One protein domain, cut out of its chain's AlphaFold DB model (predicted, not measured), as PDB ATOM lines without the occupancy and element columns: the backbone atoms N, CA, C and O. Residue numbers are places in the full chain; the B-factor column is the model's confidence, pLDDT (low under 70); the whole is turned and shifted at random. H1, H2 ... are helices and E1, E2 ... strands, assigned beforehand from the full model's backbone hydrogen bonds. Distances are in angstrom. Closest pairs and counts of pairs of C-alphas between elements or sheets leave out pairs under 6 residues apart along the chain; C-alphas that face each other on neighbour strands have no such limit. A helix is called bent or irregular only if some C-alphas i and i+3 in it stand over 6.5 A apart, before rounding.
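Overview. This is residues 253 to 386 of the 389 residues of an uncharacterized protein of Mycoplasma caviae (UniProt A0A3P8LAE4). A strongly twisted wall of five strands has three helices over one face, in two layers, helices on one face of a sheet. H3 runs along E5, H1 is over E2, and the kinked H2 is over E5 and E3, about perpendicular to H3. The printed part has 134 residues, in the order H1 E1 E2 E3 H2 E4 E5 H3; the mixed sheet runs E1 E2 E5 E3 E4, and the class is mixed, helices and strands. It is compact, with a radius of gyration of the C-alphas of 13.8 A and spans of 38 by 31 by 30 A.

Arrangement. H1, residues 259 to 267, is on the sheet at a height of 9.9 A; its closest C-alphas to E2, residues 285 to 293, are those of Phe 261 and Ile 289, 6.2 A apart. E1, residues 277 to 280, forms an antiparallel hairpin with E2, with N 278 and O 287 at 2.9 A. E2 is parallel to E5, residues 351 to 358, with N 354 and O 288 at 2.9 A. E5 is antiparallel to E3, residues 302 to 307, with N 305 and O 353 at 2.8 A. E3 is parallel to E4, residues 332 to 337, with N 304 and O 333 at 2.8 A. E3, H2, residues 308 to 327, and E4 form a strand-helix-strand unit, two parallel neighbour strands with a helix between, and its crossover is right-handed. H2 is irregular, with C-alphas 309 and 312 8.2 A apart, and has a kink of 79 degrees near residue 315. H3, residues 370 to 385, is on the same face as H2, along E5 at 5 degrees on the local plane; the closest C-alphas, of Leu 356 and Asn 372, are 6.5 A apart. H1 and H3 are close but not clearly touching, with the C-alphas of Ile 264 and Met 377 7.1 A apart. Every O i to N i+4 pair is within hydrogen-bond range in H3; H1 has 4 of 5 and H2 has 12 of 16.

Along the chain. H1 begins at C-alpha 259, (-42.888, -28.093, 22.582). E2 spans 24.3 A, H2 25.2 A and E5 21.6 A. H3 spans 23.1 A and ends at C-alpha 385, (-41.972, -48.078, 9.740).

Size, cuts and confidence. The C-alphas farthest apart, of Lys 282 and Ser 365, are 38.5 A apart. The printed part has no cut. The links E4 to E5 and E5 to H3 are long. The mean pLDDT of the printed part is 71.7, and 51 residues are under 70, among them residues 253 to 277 and 336 to 350.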
ATOM      1  N   LEU A 253     -48.010 -20.598  24.660       55.25
ATOM      2  CA  LEU A 253     -46.896 -20.450  25.588       55.25
ATOM      3  C   LEU A 253     -45.698 -19.854  24.827       55.25
ATOM      4  O   LEU A 253     -45.608 -20.036  23.612       55.25
ATOM      5  N   PRO A 254     -44.750 -19.158  25.491       51.81
ATOM      6  CA  PRO A 254     -43.489 -18.805  24.845       51.81
ATOM      7  C   PRO A 254     -42.936 -20.049  24.149       51.81
ATOM      8  O   PRO A 254     -42.903 -21.108  24.777       51.81
ATOM      9  N   THR A 255     -42.527 -19.933  22.881       49.84
ATOM     10  CA  THR A 255     -41.843 -21.022  22.158       49.84
ATOM     11  C   THR A 255     -40.509 -21.263  22.840       49.84
ATOM     12  O   THR A 255     -39.464 -20.699  22.508       49.84
ATOM     13  N   LEU A 256     -40.579 -22.053  23.896       49.22
ATOM     14  CA  LEU A 256     -39.451 -22.741  24.449       49.22
ATOM     15  C   LEU A 256     -39.148 -23.873  23.459       49.22
ATOM     16  O   LEU A 256     -40.088 -24.472  22.926       49.22
ATOM     17  N   PRO A 257     -37.864 -24.174  23.210       51.25
ATOM     18  CA  PRO A 257     -37.471 -25.462  22.659       51.25
ATOM     19  C   PRO A 257     -38.307 -26.581  23.304       51.25
ATOM     20  O   PRO A 257     -38.712 -26.445  24.465       51.25
ATOM     21  N   PHE A 258     -38.533 -27.688  22.591       54.62
ATOM     22  CA  PHE A 258     -39.141 -28.931  23.113       54.62
ATOM     23  C   PHE A 258     -40.679 -29.048  23.091       54.62
ATOM     24  O   PHE A 258     -41.214 -30.101  23.449       54.62
ATOM     25  N   PHE A 259     -41.420 -28.035  22.644       58.62
ATOM     26  CA  PHE A 259     -42.888 -28.093  22.582       58.62
ATOM     27  C   PHE A 259     -43.397 -29.199  21.621       58.62
ATOM     28  O   PHE A 259     -44.281 -29.999  21.958       58.62
ATOM     29  N   GLU A 260     -42.819 -29.265  20.431       56.19
ATOM     30  CA  GLU A 260     -43.168 -30.179  19.346       56.19
ATOM     31  C   GLU A 260     -42.972 -31.626  19.780       56.19
ATOM     32  O   GLU A 260     -43.796 -32.489  19.471       56.19
ATOM     33  N   PHE A 261     -41.919 -31.869  20.562       57.66
ATOM     34  CA  PHE A 261     -41.597 -33.178  21.104       57.66
ATOM     35  C   PHE A 261     -42.725 -33.714  21.983       57.66
ATOM     36  O   PHE A 261     -43.118 -34.852  21.805       57.66
ATOM     37  N   GLU A 262     -43.331 -32.911  22.862       57.34
ATOM     38  CA  GLU A 262     -44.469 -33.360  23.681       57.34
ATOM     39  C   GLU A 262     -45.736 -33.641  22.855       57.34
ATOM     40  O   GLU A 262     -46.591 -34.423  23.267       57.34
ATOM     41  N   ALA A 263     -45.930 -32.958  21.722       56.91
ATOM     42  CA  ALA A 263     -47.066 -33.222  20.834       56.91
ATOM     43  C   ALA A 263     -46.853 -34.515  20.034       56.91
ATOM     44  O   ALA A 263     -47.751 -35.349  19.959       56.91
ATOM     45  N   ILE A 264     -45.641 -34.713  19.519       58.00
ATOM     46  CA  ILE A 264     -45.212 -35.935  18.833       58.00
ATOM     47  C   ILE A 264     -45.188 -37.109  19.828       58.00
ATOM     48  O   ILE A 264     -45.709 -38.175  19.532       58.00
ATOM     49  N   ARG A 265     -44.711 -36.909  21.059       59.41
ATOM     50  CA  ARG A 265     -44.618 -37.950  22.092       59.41
ATOM     51  C   ARG A 265     -45.946 -38.574  22.455       59.41
ATOM     52  O   ARG A 265     -46.023 -39.794  22.530       59.41
ATOM     53  N   LYS A 266     -46.989 -37.762  22.616       56.81
ATOM     54  CA  LYS A 266     -48.352 -38.256  22.858       56.81
ATOM     55  C   LYS A 266     -48.928 -39.054  21.685       56.81
ATOM     56  O   LYS A 266     -49.861 -39.816  21.875       56.81
ATOM     57  N   LEU A 267     -48.403 -38.861  20.476       53.59
ATOM     58  CA  LEU A 267     -48.834 -39.590  19.282       53.59
ATOM     59  C   LEU A 267     -48.003 -40.863  19.040       53.59
ATOM     60  O   LEU A 267     -48.466 -41.755  18.339       53.59
ATOM     61  N   PHE A 268     -46.804 -40.961  19.626       53.03
ATOM     62  CA  PHE A 268     -45.821 -42.026  19.381       53.03
ATOM     63  C   PHE A 268     -45.263 -42.624  20.688       53.03
ATOM     64  O   PHE A 268     -44.058 -42.845  20.802       53.03
ATOM     65  N   GLU A 269     -46.132 -42.870  21.678       51.75
ATOM     66  CA  GLU A 269     -45.831 -43.128  23.106       51.75
ATOM     67  C   GLU A 269     -44.765 -44.211  23.430       51.75
ATOM     68  O   GLU A 269     -44.337 -44.309  24.580       51.75
ATOM     69  N   HIS A 270     -44.270 -44.985  22.456       49.03
ATOM     70  CA  HIS A 270     -43.381 -46.137  22.657       49.03
ATOM     71  C   HIS A 270     -41.915 -45.991  22.184       49.03
ATOM     72  O   HIS A 270     -41.151 -46.936  22.364       49.03
ATOM     73  N   HIS A 271     -41.472 -44.845  21.641       49.88
ATOM     74  CA  HIS A 271     -40.130 -44.737  21.011       49.88
ATOM     75  C   HIS A 271     -39.220 -43.595  21.509       49.88
ATOM     76  O   HIS A 271     -38.254 -43.230  20.838       49.88
ATOM     77  N   LEU A 272     -39.512 -42.982  22.660       49.19
ATOM     78  CA  LEU A 272     -38.962 -41.658  22.981       49.19
ATOM     79  C   LEU A 272     -38.161 -41.621  24.283       49.19
ATOM     80  O   LEU A 272     -38.649 -41.995  25.347       49.19
ATOM     81  N   SER A 273     -36.919 -41.138  24.184       46.81
ATOM     82  CA  SER A 273     -36.032 -40.924  25.331       46.81
ATOM     83  C   SER A 273     -36.394 -39.644  26.096       46.81
ATOM     84  O   SER A 273     -37.013 -38.729  25.555       46.81
ATOM     85  N   ILE A 274     -35.938 -39.544  27.349       49.00
ATOM     86  CA  ILE A 274     -36.149 -38.392  28.251       49.00
ATOM     87  C   ILE A 274     -35.530 -37.078  27.696       49.00
ATOM     88  O   ILE A 274     -35.852 -35.998  28.179       49.00
ATOM     89  N   ASN A 275     -34.697 -37.138  26.644       52.56
ATOM     90  CA  ASN A 275     -33.892 -36.012  26.138       52.56
ATOM     91  C   ASN A 275     -34.359 -35.421  24.792       52.56
ATOM     92  O   ASN A 275     -33.529 -34.965  24.008       52.56
ATOM     93  N   ASN A 276     -35.662 -35.410  24.497       59.56
ATOM     94  CA  ASN A 276     -36.216 -34.796  23.273       59.56
ATOM     95  C   ASN A 276     -35.651 -35.367  21.960       59.56
ATOM     96  O   ASN A 276     -35.614 -34.703  20.920       59.56
ATOM     97  N   ALA A 277     -35.189 -36.613  22.028       65.31
ATOM     98  CA  ALA A 277     -34.592 -37.333  20.926       65.31
ATOM     99  C   ALA A 277     -35.321 -38.657  20.713       65.31
ATOM    100  O   ALA A 277     -35.612 -39.387  21.672       65.31
ATOM    101  N   ILE A 278     -35.583 -38.951  19.445       72.00
ATOM    102  CA  ILE A 278     -36.072 -40.248  18.992       72.00
ATOM    103  C   ILE A 278     -34.857 -41.066  18.584       72.00
ATOM    104  O   ILE A 278     -34.096 -40.636  17.712       72.00
ATOM    105  N   TYR A 279     -34.668 -42.220  19.221       73.31
ATOM    106  CA  TYR A 279     -33.631 -43.155  18.811       73.31
ATOM    107  C   TYR A 279     -34.200 -44.112  17.770       73.31
ATOM    108  O   TYR A 279     -35.139 -44.858  18.045       73.31
ATOM    109  N   PHE A 280     -33.607 -44.101  16.583       74.62
ATOM    110  CA  PHE A 280     -33.911 -45.051  15.527       74.62
ATOM    111  C   PHE A 280     -32.825 -46.123  15.508       74.62
ATOM    112  O   PHE A 280     -31.757 -45.938  14.917       74.62
ATOM    113  N   GLU A 281     -33.110 -47.252  16.163       72.88
ATOM    114  CA  GLU A 281     -32.172 -48.368  16.338       72.88
ATOM    115  C   GLU A 281     -31.610 -48.875  15.008       72.88
ATOM    116  O   GLU A 281     -30.396 -49.025  14.878       72.88
ATOM    117  N   LYS A 282     -32.469 -49.014  13.988       74.25
ATOM    118  CA  LYS A 282     -32.099 -49.450  12.632       74.25
ATOM    119  C   LYS A 282     -30.950 -48.637  12.024       74.25
ATOM    120  O   LYS A 282     -30.121 -49.181  11.302       74.25
ATOM    121  N   TYR A 283     -30.890 -47.341  12.320       74.44
ATOM    122  CA  TYR A 283     -29.884 -46.429  11.774       74.44
ATOM    123  C   TYR A 283     -28.778 -46.086  12.772       74.44
ATOM    124  O   TYR A 283     -27.867 -45.333  12.423       74.44
ATOM    125  N   ASN A 284     -28.870 -46.588  14.011       74.69
ATOM    126  CA  ASN A 284     -28.065 -46.128  15.141       74.69
ATOM    127  C   ASN A 284     -27.980 -44.589  15.159       74.69
ATOM    128  O   ASN A 284     -26.894 -44.003  15.121       74.69
ATOM    129  N   LEU A 285     -29.151 -43.946  15.106       75.81
ATOM    130  CA  LEU A 285     -29.311 -42.505  14.923       75.81
ATOM    131  C   LEU A 285     -30.239 -41.942  15.991       75.81
ATOM    132  O   LEU A 285     -31.347 -42.443  16.167       75.81
ATOM    133  N   ASN A 286     -29.836 -40.848  16.630       76.25
ATOM    134  CA  ASN A 286     -30.777 -40.000  17.351       76.25
ATOM    135  C   ASN A 286     -31.176 -38.801  16.508       76.25
ATOM    136  O   ASN A 286     -30.320 -38.080  15.988       76.25
ATOM    137  N   ILE A 287     -32.480 -38.558  16.451       76.62
ATOM    138  CA  ILE A 287     -33.035 -37.329  15.901       76.62
ATOM    139  C   ILE A 287     -33.578 -36.495  17.048       76.62
ATOM    140  O   ILE A 287     -34.564 -36.870  17.683       76.62
ATOM    141  N   SER A 288     -32.933 -35.362  17.301       75.50
ATOM    142  CA  SER A 288     -33.444 -34.332  18.196       75.50
ATOM    143  C   SER A 288     -34.465 -33.478  17.455       75.50
ATOM    144  O   SER A 288     -34.219 -33.054  16.326       75.50
ATOM    145  N   ILE A 289     -35.608 -33.228  18.087       75.50
ATOM    146  CA  ILE A 289     -36.658 -32.371  17.529       75.50
ATOM    147  C   ILE A 289     -36.591 -31.017  18.222       75.50
ATOM    148  O   ILE A 289     -36.640 -30.960  19.452       75.50
ATOM    149  N   ASP A 290     -36.492 -29.944  17.439       73.31
ATOM    150  CA  ASP A 290     -36.403 -28.582  17.974       73.31
ATOM    151  C   ASP A 290     -37.164 -27.554  17.115       73.31
ATOM    152  O   ASP A 290     -37.777 -27.873  16.093       73.31
ATOM    153  N   VAL A 291     -37.120 -26.295  17.535       75.62
ATOM    154  CA  VAL A 291     -37.576 -25.124  16.792       75.62
ATOM    155  C   VAL A 291     -36.375 -24.267  16.465       75.62
ATOM    156  O   VAL A 291     -35.447 -24.123  17.257       75.62
ATOM    157  N   SER A 292     -36.369 -23.664  15.285       78.62
ATOM    158  CA  SER A 292     -35.300 -22.753  14.906       78.62
ATOM    159  C   SER A 292     -35.840 -21.521  14.222       78.62
ATOM    160  O   SER A 292     -36.594 -21.617  13.256       78.62
ATOM    161  N   GLU A 293     -35.393 -20.368  14.713       82.56
ATOM    162  CA  GLU A 293     -35.674 -19.090  14.080       82.56
ATOM    163  C   GLU A 293     -35.119 -19.094  12.653       82.56
ATOM    164  O   GLU A 293     -33.954 -19.425  12.420       82.56
ATOM    165  N   ASN A 294     -35.974 -18.775  11.684       83.88
ATOM    166  CA  ASN A 294     -35.626 -18.767  10.274       83.88
ATOM    167  C   ASN A 294     -36.413 -17.666   9.552       83.88
ATOM    168  O   ASN A 294     -37.635 -17.584   9.658       83.88
ATOM    169  N   ASN A 295     -35.721 -16.844   8.762       84.19
ATOM    170  CA  ASN A 295     -36.354 -15.776   7.978       84.19
ATOM    171  C   ASN A 295     -37.403 -16.309   6.987       84.19
ATOM    172  O   ASN A 295     -38.353 -15.605   6.657       84.19
ATOM    173  N   ASN A 296     -37.257 -17.564   6.567       82.75
ATOM    174  CA  ASN A 296     -38.113 -18.257   5.613       82.75
ATOM    175  C   ASN A 296     -39.083 -19.226   6.317       82.75
ATOM    176  O   ASN A 296     -39.398 -20.289   5.786       82.75
ATOM    177  N   TRP A 297     -39.537 -18.902   7.534       83.06
ATOM    178  CA  TRP A 297     -40.413 -19.781   8.322       83.06
ATOM    179  C   TRP A 297     -41.791 -20.044   7.692       83.06
ATOM    180  O   TRP A 297     -42.440 -21.036   8.025       83.06
ATOM    181  N   GLU A 298     -42.227 -19.164   6.786       82.00
ATOM    182  CA  GLU A 298     -43.468 -19.298   6.009       82.00
ATOM    183  C   GLU A 298     -43.339 -20.293   4.840       82.00
ATOM    184  O   GLU A 298     -44.327 -20.562   4.158       82.00
ATOM    185  N   GLU A 299     -42.141 -20.828   4.578       83.44
ATOM    186  CA  GLU A 299     -41.926 -21.822   3.528       83.44
ATOM    187  C   GLU A 299     -42.258 -23.246   4.002       83.44
ATOM    188  O   GLU A 299     -41.977 -23.648   5.135       83.44
ATOM    189  N   ASP A 300     -42.824 -24.030   3.084       86.44
ATOM    190  CA  ASP A 300     -43.229 -25.423   3.270       86.44
ATOM    191  C   ASP A 300     -42.004 -26.358   3.290       86.44
ATOM    192  O   ASP A 300     -41.719 -27.006   2.287       86.44
ATOM    193  N   LYS A 301     -41.250 -26.424   4.393       87.25
ATOM    194  CA  LYS A 301     -40.050 -27.275   4.513       87.25
ATOM    195  C   LYS A 301     -39.662 -27.616   5.954       87.25
ATOM    196  O   LYS A 301     -39.924 -26.863   6.889       87.25
ATOM    197  N   LEU A 302     -38.969 -28.742   6.114       87.56
ATOM    198  CA  LEU A 302     -38.250 -29.103   7.339       87.56
ATOM    199  C   LEU A 302     -36.836 -28.507   7.338       87.56
ATOM    200  O   LEU A 302     -36.198 -28.449   6.289       87.56
ATOM    201  N   LEU A 303     -36.312 -28.115   8.502       86.94
ATOM    202  CA  LEU A 303     -34.900 -27.740   8.634       86.94
ATOM    203  C   LEU A 303     -34.123 -28.917   9.200       86.94
ATOM    204  O   LEU A 303     -34.444 -29.416  10.272       86.94
ATOM    205  N   ILE A 304     -33.079 -29.344   8.505       84.12
ATOM    206  CA  ILE A 304     -32.118 -30.310   9.031       84.12
ATOM    207  C   ILE A 304     -30.918 -29.514   9.508       84.12
ATOM    208  O   ILE A 304     -30.288 -28.814   8.714       84.12
ATOM    209  N   GLN A 305     -30.604 -29.624  10.788       78.06
ATOM    210  CA  GLN A 305     -29.478 -28.951  11.412       78.06
ATOM    211  C   GLN A 305     -28.434 -29.966  11.846       78.06
ATOM    212  O   GLN A 305     -28.732 -30.963  12.508       78.06
ATOM    213  N   VAL A 306     -27.191 -29.691  11.464       71.12
ATOM    214  CA  VAL A 306     -26.045 -30.529  11.808       71.12
ATOM    215  C   VAL A 306     -24.957 -29.660  12.411       71.12
ATOM    216  O   VAL A 306     -24.637 -28.605  11.862       71.12
ATOM    217  N   ASP A 307     -24.393 -30.131  13.524       66.38
ATOM    218  CA  ASP A 307     -23.257 -29.495  14.181       66.38
ATOM    219  C   ASP A 307     -22.013 -29.575  13.288       66.38
ATOM    220  O   ASP A 307     -21.529 -30.656  12.937       66.38
ATOM    221  N   GLU A 308     -21.489 -28.403  12.939       61.88
ATOM    222  CA  GLU A 308     -20.331 -28.231  12.069       61.88
ATOM    223  C   GLU A 308     -19.078 -28.951  12.598       61.88
ATOM    224  O   GLU A 308     -18.282 -29.454  11.806       61.88
ATOM    225  N   GLN A 309     -18.940 -29.100  13.923       59.53
ATOM    226  CA  GLN A 309     -17.782 -29.758  14.550       59.53
ATOM    227  C   GLN A 309     -17.718 -31.271  14.299       59.53
ATOM    228  O   GLN A 309     -16.662 -31.875  14.472       59.53
ATOM    229  N   ASN A 310     -18.826 -31.885  13.878       61.50
ATOM    230  CA  ASN A 310     -18.925 -33.324  13.635       61.50
ATOM    231  C   ASN A 310     -19.218 -33.662  12.167       61.50
ATOM    232  O   ASN A 310     -19.549 -34.805  11.851       61.50
ATOM    233  N   LYS A 311     -19.104 -32.684  11.260       62.47
ATOM    234  CA  LYS A 311     -19.542 -32.808   9.864       62.47
ATOM    235  C   LYS A 311     -18.941 -34.024   9.150       62.47
ATOM    236  O   LYS A 311     -19.691 -34.814   8.585       62.47
ATOM    237  N   ASP A 312     -17.627 -34.231   9.248       62.75
ATOM    238  CA  ASP A 312     -16.949 -35.344   8.564       62.75
ATOM    239  C   ASP A 312     -17.371 -36.721   9.094       62.75
ATOM    240  O   ASP A 312     -17.507 -37.669   8.322       62.75
ATOM    241  N   THR A 313     -17.677 -36.816  10.388       63.97
ATOM    242  CA  THR A 313     -18.183 -38.037  11.033       63.97
ATOM    243  C   THR A 313     -19.657 -38.302  10.696       63.97
ATOM    244  O   THR A 313     -20.092 -39.452  10.678       63.97
ATOM    245  N   ILE A 314     -20.436 -37.250  10.411       71.38
ATOM    246  CA  ILE A 314     -21.898 -37.306  10.241       71.38
ATOM    247  C   ILE A 314     -22.319 -37.300   8.757       71.38
ATOM    248  O   ILE A 314     -23.473 -37.604   8.465       71.38
ATOM    249  N   ASN A 315     -21.412 -37.056   7.800       74.88
ATOM    250  CA  ASN A 315     -21.724 -36.995   6.359       74.88
ATOM    251  C   ASN A 315     -22.552 -38.195   5.855       74.88
ATOM    252  O   ASN A 315     -23.570 -37.995   5.195       74.88
ATOM    253  N   ASN A 316     -22.201 -39.423   6.255       77.19
ATOM    254  CA  ASN A 316     -22.957 -40.626   5.877       77.19
ATOM    255  C   ASN A 316     -24.422 -40.571   6.346       77.19
ATOM    256  O   ASN A 316     -25.330 -40.990   5.636       77.19
ATOM    257  N   ILE A 317     -24.667 -40.027   7.536       77.06
ATOM    258  CA  ILE A 317     -26.003 -39.926   8.131       77.06
ATOM    259  C   ILE A 317     -26.794 -38.799   7.467       77.06
ATOM    260  O   ILE A 317     -27.980 -38.963   7.189       77.06
ATOM    261  N   ILE A 318     -26.141 -37.671   7.167       80.38
ATOM    262  CA  ILE A 318     -26.753 -36.589   6.385       80.38
ATOM    263  C   ILE A 318     -27.251 -37.141   5.055       80.38
ATOM    264  O   ILE A 318     -28.373 -36.840   4.652       80.38
ATOM    265  N   ASP A 319     -26.438 -37.951   4.382       84.38
ATOM    266  CA  ASP A 319     -26.806 -38.529   3.098       84.38
ATOM    267  C   ASP A 319     -27.950 -39.536   3.235       84.38
ATOM    268  O   ASP A 319     -28.885 -39.483   2.437       84.38
ATOM    269  N   ILE A 320     -27.968 -40.364   4.289       82.50
ATOM    270  CA  ILE A 320     -29.118 -41.227   4.610       82.50
ATOM    271  C   ILE A 320     -30.394 -40.390   4.765       82.50
ATOM    272  O   ILE A 320     -31.394 -40.667   4.102       82.50
ATOM    273  N   ILE A 321     -30.368 -39.334   5.583       84.88
ATOM    274  CA  ILE A 321     -31.544 -38.494   5.845       84.88
ATOM    275  C   ILE A 321     -31.995 -37.751   4.586       84.88
ATOM    276  O   ILE A 321     -33.184 -37.755   4.269       84.88
ATOM    277  N   LYS A 322     -31.068 -37.165   3.821       86.94
ATOM    278  CA  LYS A 322     -31.378 -36.526   2.533       86.94
ATOM    279  C   LYS A 322     -32.013 -37.513   1.565       86.94
ATOM    280  O   LYS A 322     -32.984 -37.169   0.898       86.94
ATOM    281  N   ASN A 323     -31.472 -38.725   1.478       87.44
ATOM    282  CA  ASN A 323     -31.994 -39.754   0.592       87.44
ATOM    283  C   ASN A 323     -33.399 -40.179   1.019       87.44
ATOM    284  O   ASN A 323     -34.273 -40.262   0.161       87.44
ATOM    285  N   LYS A 324     -33.659 -40.345   2.322       87.19
ATOM    286  CA  LYS A 324     -35.005 -40.640   2.834       87.19
ATOM    287  C   LYS A 324     -35.982 -39.495   2.566       87.19
ATOM    288  O   LYS A 324     -37.052 -39.737   2.024       87.19
ATOM    289  N   LEU A 325     -35.612 -38.243   2.832       89.44
ATOM    290  CA  LEU A 325     -36.470 -37.085   2.544       89.44
ATOM    291  C   LEU A 325     -36.788 -36.949   1.048       89.44
ATOM    292  O   LEU A 325     -37.938 -36.705   0.694       89.44
ATOM    293  N   LYS A 326     -35.809 -37.185   0.164       88.31
ATOM    294  CA  LYS A 326     -36.029 -37.237  -1.293       88.31
ATOM    295  C   LYS A 326     -36.924 -38.407  -1.703       88.31
ATOM    296  O   LYS A 326     -37.835 -38.231  -2.508       88.31
ATOM    297  N   MET A 327     -36.689 -39.593  -1.146       87.38
ATOM    298  CA  MET A 327     -37.499 -40.788  -1.402       87.38
ATOM    299  C   MET A 327     -38.954 -40.578  -0.976       87.38
ATOM    300  O   MET A 327     -39.869 -41.029  -1.652       87.38
ATOM    301  N   PHE A 328     -39.171 -39.844   0.110       89.69
ATOM    302  CA  PHE A 328     -40.499 -39.511   0.605       89.69
ATOM    303  C   PHE A 328     -41.077 -38.233  -0.016       89.69
ATOM    304  O   PHE A 328     -42.210 -37.902   0.279       89.69
ATOM    305  N   SER A 329     -40.364 -37.518  -0.893       89.75
ATOM    306  CA  SER A 329     -40.784 -36.203  -1.420       89.75
ATOM    307  C   SER A 329     -41.124 -35.172  -0.333       89.75
ATOM    308  O   SER A 329     -42.026 -34.351  -0.502       89.75
ATOM    309  N   LEU A 330     -40.415 -35.206   0.795       90.31
ATOM    310  CA  LEU A 330     -40.575 -34.217   1.857       90.31
ATOM    311  C   LEU A 330     -39.651 -33.020   1.594       90.31
ATOM    312  O   LEU A 330     -38.439 -33.211   1.452       90.31
ATOM    313  N   PRO A 331     -40.183 -31.787   1.531       89.19
ATOM    314  CA  PRO A 331     -39.365 -30.604   1.309       89.19
ATOM    315  C   PRO A 331     -38.494 -30.315   2.535       89.19
ATOM    316  O   PRO A 331     -38.959 -30.357   3.678       89.19
ATOM    317  N   TYR A 332     -37.217 -30.013   2.301       89.94
ATOM    318  CA  TYR A 332     -36.262 -29.748   3.371       89.94
ATOM    319  C   TYR A 332     -35.193 -28.732   2.968       89.94
ATOM    320  O   TYR A 332     -34.870 -28.568   1.793       89.94
ATOM    321  N   GLU A 333     -34.592 -28.102   3.972       88.50
ATOM    322  CA  GLU A 333     -33.371 -27.313   3.860       88.50
ATOM    323  C   GLU A 333     -32.325 -27.873   4.822       88.50
ATOM    324  O   GLU A 333     -32.611 -28.127   5.992       88.50
ATOM    325  N   LEU A 334     -31.102 -28.074   4.329       84.25
ATOM    326  CA  LEU A 334     -29.967 -28.398   5.184       84.25
ATOM    327  C   LEU A 334     -29.294 -27.099   5.622       84.25
ATOM    328  O   LEU A 334     -28.798 -26.349   4.783       84.25
ATOM    329  N   SER A 335     -29.206 -26.894   6.929       76.94
ATOM    330  CA  SER A 335     -28.446 -25.818   7.549       76.94
ATOM    331  C   SER A 335     -27.298 -26.411   8.363       76.94
ATOM    332  O   SER A 335     -27.488 -27.317   9.174       76.94
ATOM    333  N   LEU A 336     -26.084 -25.916   8.127       68.56
ATOM    334  CA  LEU A 336     -24.949 -26.175   9.005       68.56
ATOM    335  C   LEU A 336     -24.931 -25.047  10.031       68.56
ATOM    336  O   LEU A 336     -24.786 -23.882   9.663       68.56
ATOM    337  N   SER A 337     -25.128 -25.388  11.297       62.31
ATOM    338  CA  SER A 337     -25.085 -24.420  12.384       62.31
ATOM    339  C   SER A 337     -24.228 -24.962  13.517       62.31
ATOM    340  O   SER A 337     -24.158 -26.168  13.754       62.31
ATOM    341  N   LEU A 338     -23.576 -24.060  14.249       52.53
ATOM    342  CA  LEU A 338     -23.048 -24.376  15.571       52.53
ATOM    343  C   LEU A 338     -24.260 -24.575  16.487       52.53
ATOM    344  O   LEU A 338     -24.730 -23.627  17.119       52.53
ATOM    345  N   VAL A 339     -24.825 -25.785  16.490       52.62
ATOM    346  CA  VAL A 339     -25.955 -26.127  17.357       52.62
ATOM    347  C   VAL A 339     -25.535 -25.795  18.783       52.62
ATOM    348  O   VAL A 339     -24.466 -26.200  19.247       52.62
ATOM    349  N   SER A 340     -26.349 -24.999  19.481       44.72
ATOM    350  CA  SER A 340     -26.039 -24.636  20.859       44.72
ATOM    351  C   SER A 340     -25.798 -25.921  21.661       44.72
ATOM    352  O   SER A 340     -26.609 -26.847  21.629       44.72
ATOM    353  N   LYS A 341     -24.670 -25.991  22.382       45.84
ATOM    354  CA  LYS A 341     -24.192 -27.157  23.162       45.84
ATOM    355  C   LYS A 341     -25.192 -27.716  24.199       45.84
ATOM    356  O   LYS A 341     -24.832 -28.591  24.983       45.84
ATOM    357  N   LYS A 342     -26.413 -27.180  24.282       43.66
ATOM    358  CA  LYS A 342     -27.391 -27.445  25.338       43.66
ATOM    359  C   LYS A 342     -28.208 -28.727  25.153       43.66
ATOM    360  O   LYS A 342     -28.707 -29.209  26.161       43.66
ATOM    361  N   VAL A 343     -28.319 -29.300  23.949       46.25
ATOM    362  CA  VAL A 343     -29.212 -30.465  23.719       46.25
ATOM    363  C   VAL A 343     -28.456 -31.773  23.441       46.25
ATOM    364  O   VAL A 343     -28.928 -32.850  23.792       46.25
ATOM    365  N   ILE A 344     -27.231 -31.714  22.915       48.31
ATOM    366  CA  ILE A 344     -26.495 -32.910  22.478       48.31
ATOM    367  C   ILE A 344     -25.502 -33.358  23.563       48.31
ATOM    368  O   ILE A 344     -24.288 -33.221  23.436       48.31
ATOM    369  N   LYS A 345     -26.021 -33.883  24.676       43.56
ATOM    370  CA  LYS A 345     -25.254 -34.729  25.614       43.56
ATOM    371  C   LYS A 345     -25.866 -36.130  25.665       43.56
ATOM    372  O   LYS A 345     -26.167 -36.658  26.731       43.56
ATOM    373  N   THR A 346     -26.101 -36.730  24.507       49.59
ATOM    374  CA  THR A 346     -26.477 -38.143  24.404       49.59
ATOM    375  C   THR A 346     -25.219 -38.974  24.142       49.59
ATOM    376  O   THR A 346     -24.310 -38.540  23.440       49.59
ATOM    377  N   GLN A 347     -25.129 -40.167  24.739       45.06
ATOM    378  CA  GLN A 347     -23.949 -41.051  24.665       45.06
ATOM    379  C   GLN A 347     -23.696 -41.649  23.263       45.06
ATOM    380  O   GLN A 347     -22.715 -42.365  23.065       45.06
ATOM    381  N   HIS A 348     -24.555 -41.364  22.284       52.88
ATOM    382  CA  HIS A 348     -24.460 -41.903  20.931       52.88
ATOM    383  C   HIS A 348     -23.700 -40.944  20.009       52.88
ATOM    384  O   HIS A 348     -23.903 -39.731  20.049       52.88
ATOM    385  N   LYS A 349     -22.842 -41.503  19.147       56.72
ATOM    386  CA  LYS A 349     -21.956 -40.755  18.234       56.72
ATOM    387  C   LYS A 349     -22.682 -40.076  17.057       56.72
ATOM    388  O   LYS A 349     -22.090 -39.238  16.390       56.72
ATOM    389  N   ASN A 350     -23.952 -40.416  16.832       68.12
ATOM    390  CA  ASN A 350     -24.719 -40.091  15.632       68.12
ATOM    391  C   ASN A 350     -25.990 -39.314  16.009       68.12
ATOM    392  O   ASN A 350     -27.025 -39.920  16.291       68.12
ATOM    393  N   ASN A 351     -25.911 -37.982  16.037       72.56
ATOM    394  CA  ASN A 351     -27.033 -37.115  16.407       72.56
ATOM    395  C   ASN A 351     -27.280 -36.073  15.308       72.56
ATOM    396  O   ASN A 351     -26.348 -35.386  14.889       72.56
ATOM    397  N   ILE A 352     -28.530 -35.944  14.861       75.88
ATOM    398  CA  ILE A 352     -28.983 -34.891  13.941       75.88
ATOM    399  C   ILE A 352     -30.155 -34.157  14.588       75.88
ATOM    400  O   ILE A 352     -30.989 -34.783  15.241       75.88
ATOM    401  N   SER A 353     -30.240 -32.846  14.379       78.69
ATOM    402  CA  SER A 353     -31.417 -32.070  14.758       78.69
ATOM    403  C   SER A 353     -32.316 -31.858  13.545       78.69
ATOM    404  O   SER A 353     -31.849 -31.479  12.472       78.69
ATOM    405  N   ILE A 354     -33.613 -32.092  13.710       80.88
ATOM    406  CA  ILE A 354     -34.628 -31.681  12.744       80.88
ATOM    407  C   ILE A 354     -35.499 -30.643  13.421       80.88
ATOM    408  O   ILE A 354     -36.136 -30.913  14.440       80.88
ATOM    409  N   SER A 355     -35.509 -29.455  12.835       79.75
ATOM    410  CA  SER A 355     -36.110 -28.277  13.427       79.75
ATOM    411  C   SER A 355     -37.304 -27.801  12.610       79.75
ATOM    412  O   SER A 355     -37.269 -27.777  11.373       79.75
ATOM    413  N   LEU A 356     -38.360 -27.376  13.301       82.06
ATOM    414  CA  LEU A 356     -39.420 -26.598  12.674       82.06
ATOM    415  C   LEU A 356     -38.954 -25.145  12.502       82.06
ATOM    416  O   LEU A 356     -38.517 -24.532  13.481       82.06
ATOM    417  N   PRO A 357     -39.051 -24.572  11.290       84.19
ATOM    418  CA  PRO A 357     -38.859 -23.142  11.106       84.19
ATOM    419  C   PRO A 357     -39.855 -22.331  11.946       84.19
ATOM    420  O   PRO A 357     -41.063 -22.576  11.873       84.19
ATOM    421  N   SER A 358     -39.371 -21.322  12.670       84.06
ATOM    422  CA  SER A 358     -40.208 -20.336  13.354       84.06
ATOM    423  C   SER A 358     -39.809 -18.901  13.031       84.06
ATOM    424  O   SER A 358     -38.669 -18.619  12.664       84.06
ATOM    425  N   SER A 359     -40.751 -17.972  13.195       85.06
ATOM    426  CA  SER A 359     -40.478 -16.543  13.021       85.06
ATOM    427  C   SER A 359     -39.542 -15.984  14.091       85.06
ATOM    428  O   SER A 359     -38.778 -15.067  13.806       85.06
ATOM    429  N   LYS A 360     -39.645 -16.503  15.323       79.81
ATOM    430  CA  LYS A 360     -38.847 -16.139  16.500       79.81
ATOM    431  C   LYS A 360     -38.741 -17.323  17.454       79.81
ATOM    432  O   LYS A 360     -39.676 -18.120  17.546       79.81
ATOM    433  N   ILE A 361     -37.667 -17.403  18.227       75.06
ATOM    434  CA  ILE A 361     -37.576 -18.303  19.394       75.06
ATOM    435  C   ILE A 361     -37.640 -17.513  20.704       75.06
ATOM    436  O   ILE A 361     -37.367 -16.315  20.730       75.06
ATOM    437  N   HIS A 362     -38.036 -18.172  21.800       69.75
ATOM    438  CA  HIS A 362     -38.138 -17.561  23.135       69.75
ATOM    439  C   HIS A 362     -39.028 -16.307  23.190       69.75
ATOM    440  O   HIS A 362     -38.845 -15.429  24.033       69.75
ATOM    441  N   SER A 363     -40.011 -16.224  22.292       68.56
ATOM    442  CA  SER A 363     -40.947 -15.109  22.197       68.56
ATOM    443  C   SER A 363     -42.373 -15.590  22.436       68.56
ATOM    444  O   SER A 363     -42.751 -16.683  22.021       68.56
ATOM    445  N   THR A 364     -43.191 -14.729  23.038       67.06
ATOM    446  CA  THR A 364     -44.654 -14.878  23.109       67.06
ATOM    447  C   THR A 364     -45.346 -14.579  21.772       67.06
ATOM    448  O   THR A 364     -46.561 -14.688  21.672       67.06
ATOM    449  N   SER A 365     -44.583 -14.185  20.743       72.88
ATOM    450  CA  SER A 365     -45.068 -13.806  19.406       72.88
ATOM    451  C   SER A 365     -44.400 -14.618  18.287       72.88
ATOM    452  O   SER A 365     -44.036 -14.086  17.237       72.88
ATOM    453  N   SER A 366     -44.172 -15.907  18.537       75.50
ATOM    454  CA  SER A 366     -43.596 -16.826  17.554       75.50
ATOM    455  C   SER A 366     -44.671 -17.478  16.697       75.50
ATOM    456  O   SER A 366     -45.715 -17.883  17.200       75.50
ATOM    457  N   ASN A 367     -44.382 -17.608  15.407       79.44
ATOM    458  CA  ASN A 367     -45.226 -18.298  14.448       79.44
ATOM    459  C   ASN A 367     -44.456 -19.473  13.849       79.44
ATOM    460  O   ASN A 367     -43.279 -19.340  13.514       79.44
ATOM    461  N   VAL A 368     -45.144 -20.597  13.673       80.00
ATOM    462  CA  VAL A 368     -44.657 -21.775  12.947       80.00
ATOM    463  C   VAL A 368     -45.722 -22.170  11.940       80.00
ATOM    464  O   VAL A 368     -46.919 -22.163  12.244       80.00
ATOM    465  N   LEU A 369     -45.297 -22.550  10.739       84.06
ATOM    466  CA  LEU A 369     -46.216 -23.047   9.732       84.06
ATOM    467  C   LEU A 369     -46.670 -24.468  10.080       84.06
ATOM    468  O   LEU A 369     -45.879 -25.410  10.085       84.06
ATOM    469  N   ILE A 370     -47.971 -24.652  10.323       83.56
ATOM    470  CA  ILE A 370     -48.514 -25.952  10.749       83.56
ATOM    471  C   ILE A 370     -48.287 -27.074   9.723       83.56
ATOM    472  O   ILE A 370     -48.218 -28.244  10.089       83.56
ATOM    473  N   LYS A 371     -48.125 -26.729   8.440       87.50
ATOM    474  CA  LYS A 371     -47.771 -27.687   7.383       87.50
ATOM    475  C   LYS A 371     -46.432 -28.378   7.673       87.50
ATOM    476  O   LYS A 371     -46.331 -29.590   7.507       87.50
ATOM    477  N   ASN A 372     -45.460 -27.638   8.209       86.88
ATOM    478  CA  ASN A 372     -44.140 -28.164   8.563       86.88
ATOM    479  C   ASN A 372     -44.217 -29.131   9.752       86.88
ATOM    480  O   ASN A 372     -43.500 -30.127   9.776       86.88
ATOM    481  N   PHE A 373     -45.151 -28.913  10.685       85.06
ATOM    482  CA  PHE A 373     -45.432 -29.876  11.753       85.06
ATOM    483  C   PHE A 373     -45.937 -31.216  11.191       85.06
ATOM    484  O   PHE A 373     -45.471 -32.276  11.604       85.06
ATOM    485  N   TYR A 374     -46.837 -31.191  10.200       88.38
ATOM    486  CA  TYR A 374     -47.288 -32.419   9.535       88.38
ATOM    487  C   TYR A 374     -46.160 -33.120   8.783       88.38
ATOM    488  O   TYR A 374     -46.025 -34.333   8.909       88.38
ATOM    489  N   TYR A 375     -45.308 -32.382   8.067       90.38
ATOM    490  CA  TYR A 375     -44.133 -32.978   7.428       90.38
ATOM    491  C   TYR A 375     -43.203 -33.658   8.431       90.38
ATOM    492  O   TYR A 375     -42.699 -34.742   8.145       90.38
ATOM    493  N   LEU A 376     -43.022 -33.076   9.618       86.75
ATOM    494  CA  LEU A 376     -42.220 -33.675  10.680       86.75
ATOM    495  C   LEU A 376     -42.857 -34.976  11.184       86.75
ATOM    496  O   LEU A 376     -42.171 -35.991  11.288       86.75
ATOM    497  N   MET A 377     -44.173 -34.978  11.426       85.38
ATOM    498  CA  MET A 377     -44.909 -36.194  11.791       85.38
ATOM    499  C   MET A 377     -44.791 -37.285  10.721       85.38
ATOM    500  O   MET A 377     -44.573 -38.448  11.055       85.38
ATOM    501  N   PHE A 378     -44.923 -36.920   9.441       90.06
ATOM    502  CA  PHE A 378     -44.781 -37.857   8.327       90.06
ATOM    503  C   PHE A 378     -43.376 -38.438   8.298       90.06
ATOM    504  O   PHE A 378     -43.225 -39.651   8.211       90.06
ATOM    505  N   PHE A 379     -42.355 -37.591   8.428       88.19
ATOM    506  CA  PHE A 379     -40.969 -38.026   8.404       88.19
ATOM    507  C   PHE A 379     -40.652 -39.027   9.519       88.19
ATOM    508  O   PHE A 379     -40.078 -40.079   9.253       88.19
ATOM    509  N   ILE A 380     -41.072 -38.730  10.751       83.62
ATOM    510  CA  ILE A 380     -40.844 -39.599  11.913       83.62
ATOM    511  C   ILE A 380     -41.538 -40.948  11.731       83.62
ATOM    512  O   ILE A 380     -40.910 -41.985  11.935       83.62
ATOM    513  N   PHE A 381     -42.806 -40.944  11.306       84.44
ATOM    514  CA  PHE A 381     -43.539 -42.182  11.043       84.44
ATOM    515  C   PHE A 381     -42.846 -43.021   9.960       84.44
ATOM    516  O   PHE A 381     -42.637 -44.218  10.136       84.44
ATOM    517  N   LEU A 382     -42.454 -42.386   8.852       86.44
ATOM    518  CA  LEU A 382     -41.822 -43.057   7.717       86.44
ATOM    519  C   LEU A 382     -40.439 -43.620   8.067       86.44
ATOM    520  O   LEU A 382     -40.080 -44.679   7.560       86.44
ATOM    521  N   LEU A 383     -39.679 -42.957   8.943       81.31
ATOM    522  CA  LEU A 383     -38.423 -43.500   9.464       81.31
ATOM    523  C   LEU A 383     -38.629 -44.693  10.404       81.31
ATOM    524  O   LEU A 383     -37.773 -45.574  10.431       81.31
ATOM    525  N   ASN A 384     -39.722 -44.715  11.173       77.44
ATOM    526  CA  ASN A 384     -40.007 -45.791  12.124       77.44
ATOM    527  C   ASN A 384     -40.496 -47.070  11.432       77.44
ATOM    528  O   ASN A 384     -40.064 -48.162  11.775       77.44
ATOM    529  N   GLU A 385     -41.391 -46.931  10.453       73.00
ATOM    530  CA  GLU A 385     -41.972 -48.078   9.740       73.00
ATOM    531  C   GLU A 385     -41.073 -48.636   8.634       73.00
ATOM    532  O   GLU A 385     -41.361 -49.712   8.123       73.00
ATOM    533  N   ASP A 386     -40.048 -47.868   8.253       63.66
ATOM    534  CA  ASP A 386     -39.237 -47.979   7.043       63.66
ATOM    535  C   ASP A 386     -39.857 -48.816   5.915       63.66
ATOM    536  O   ASP A 386     -39.648 -50.022   5.790       63.66
TER     537      ASP A 386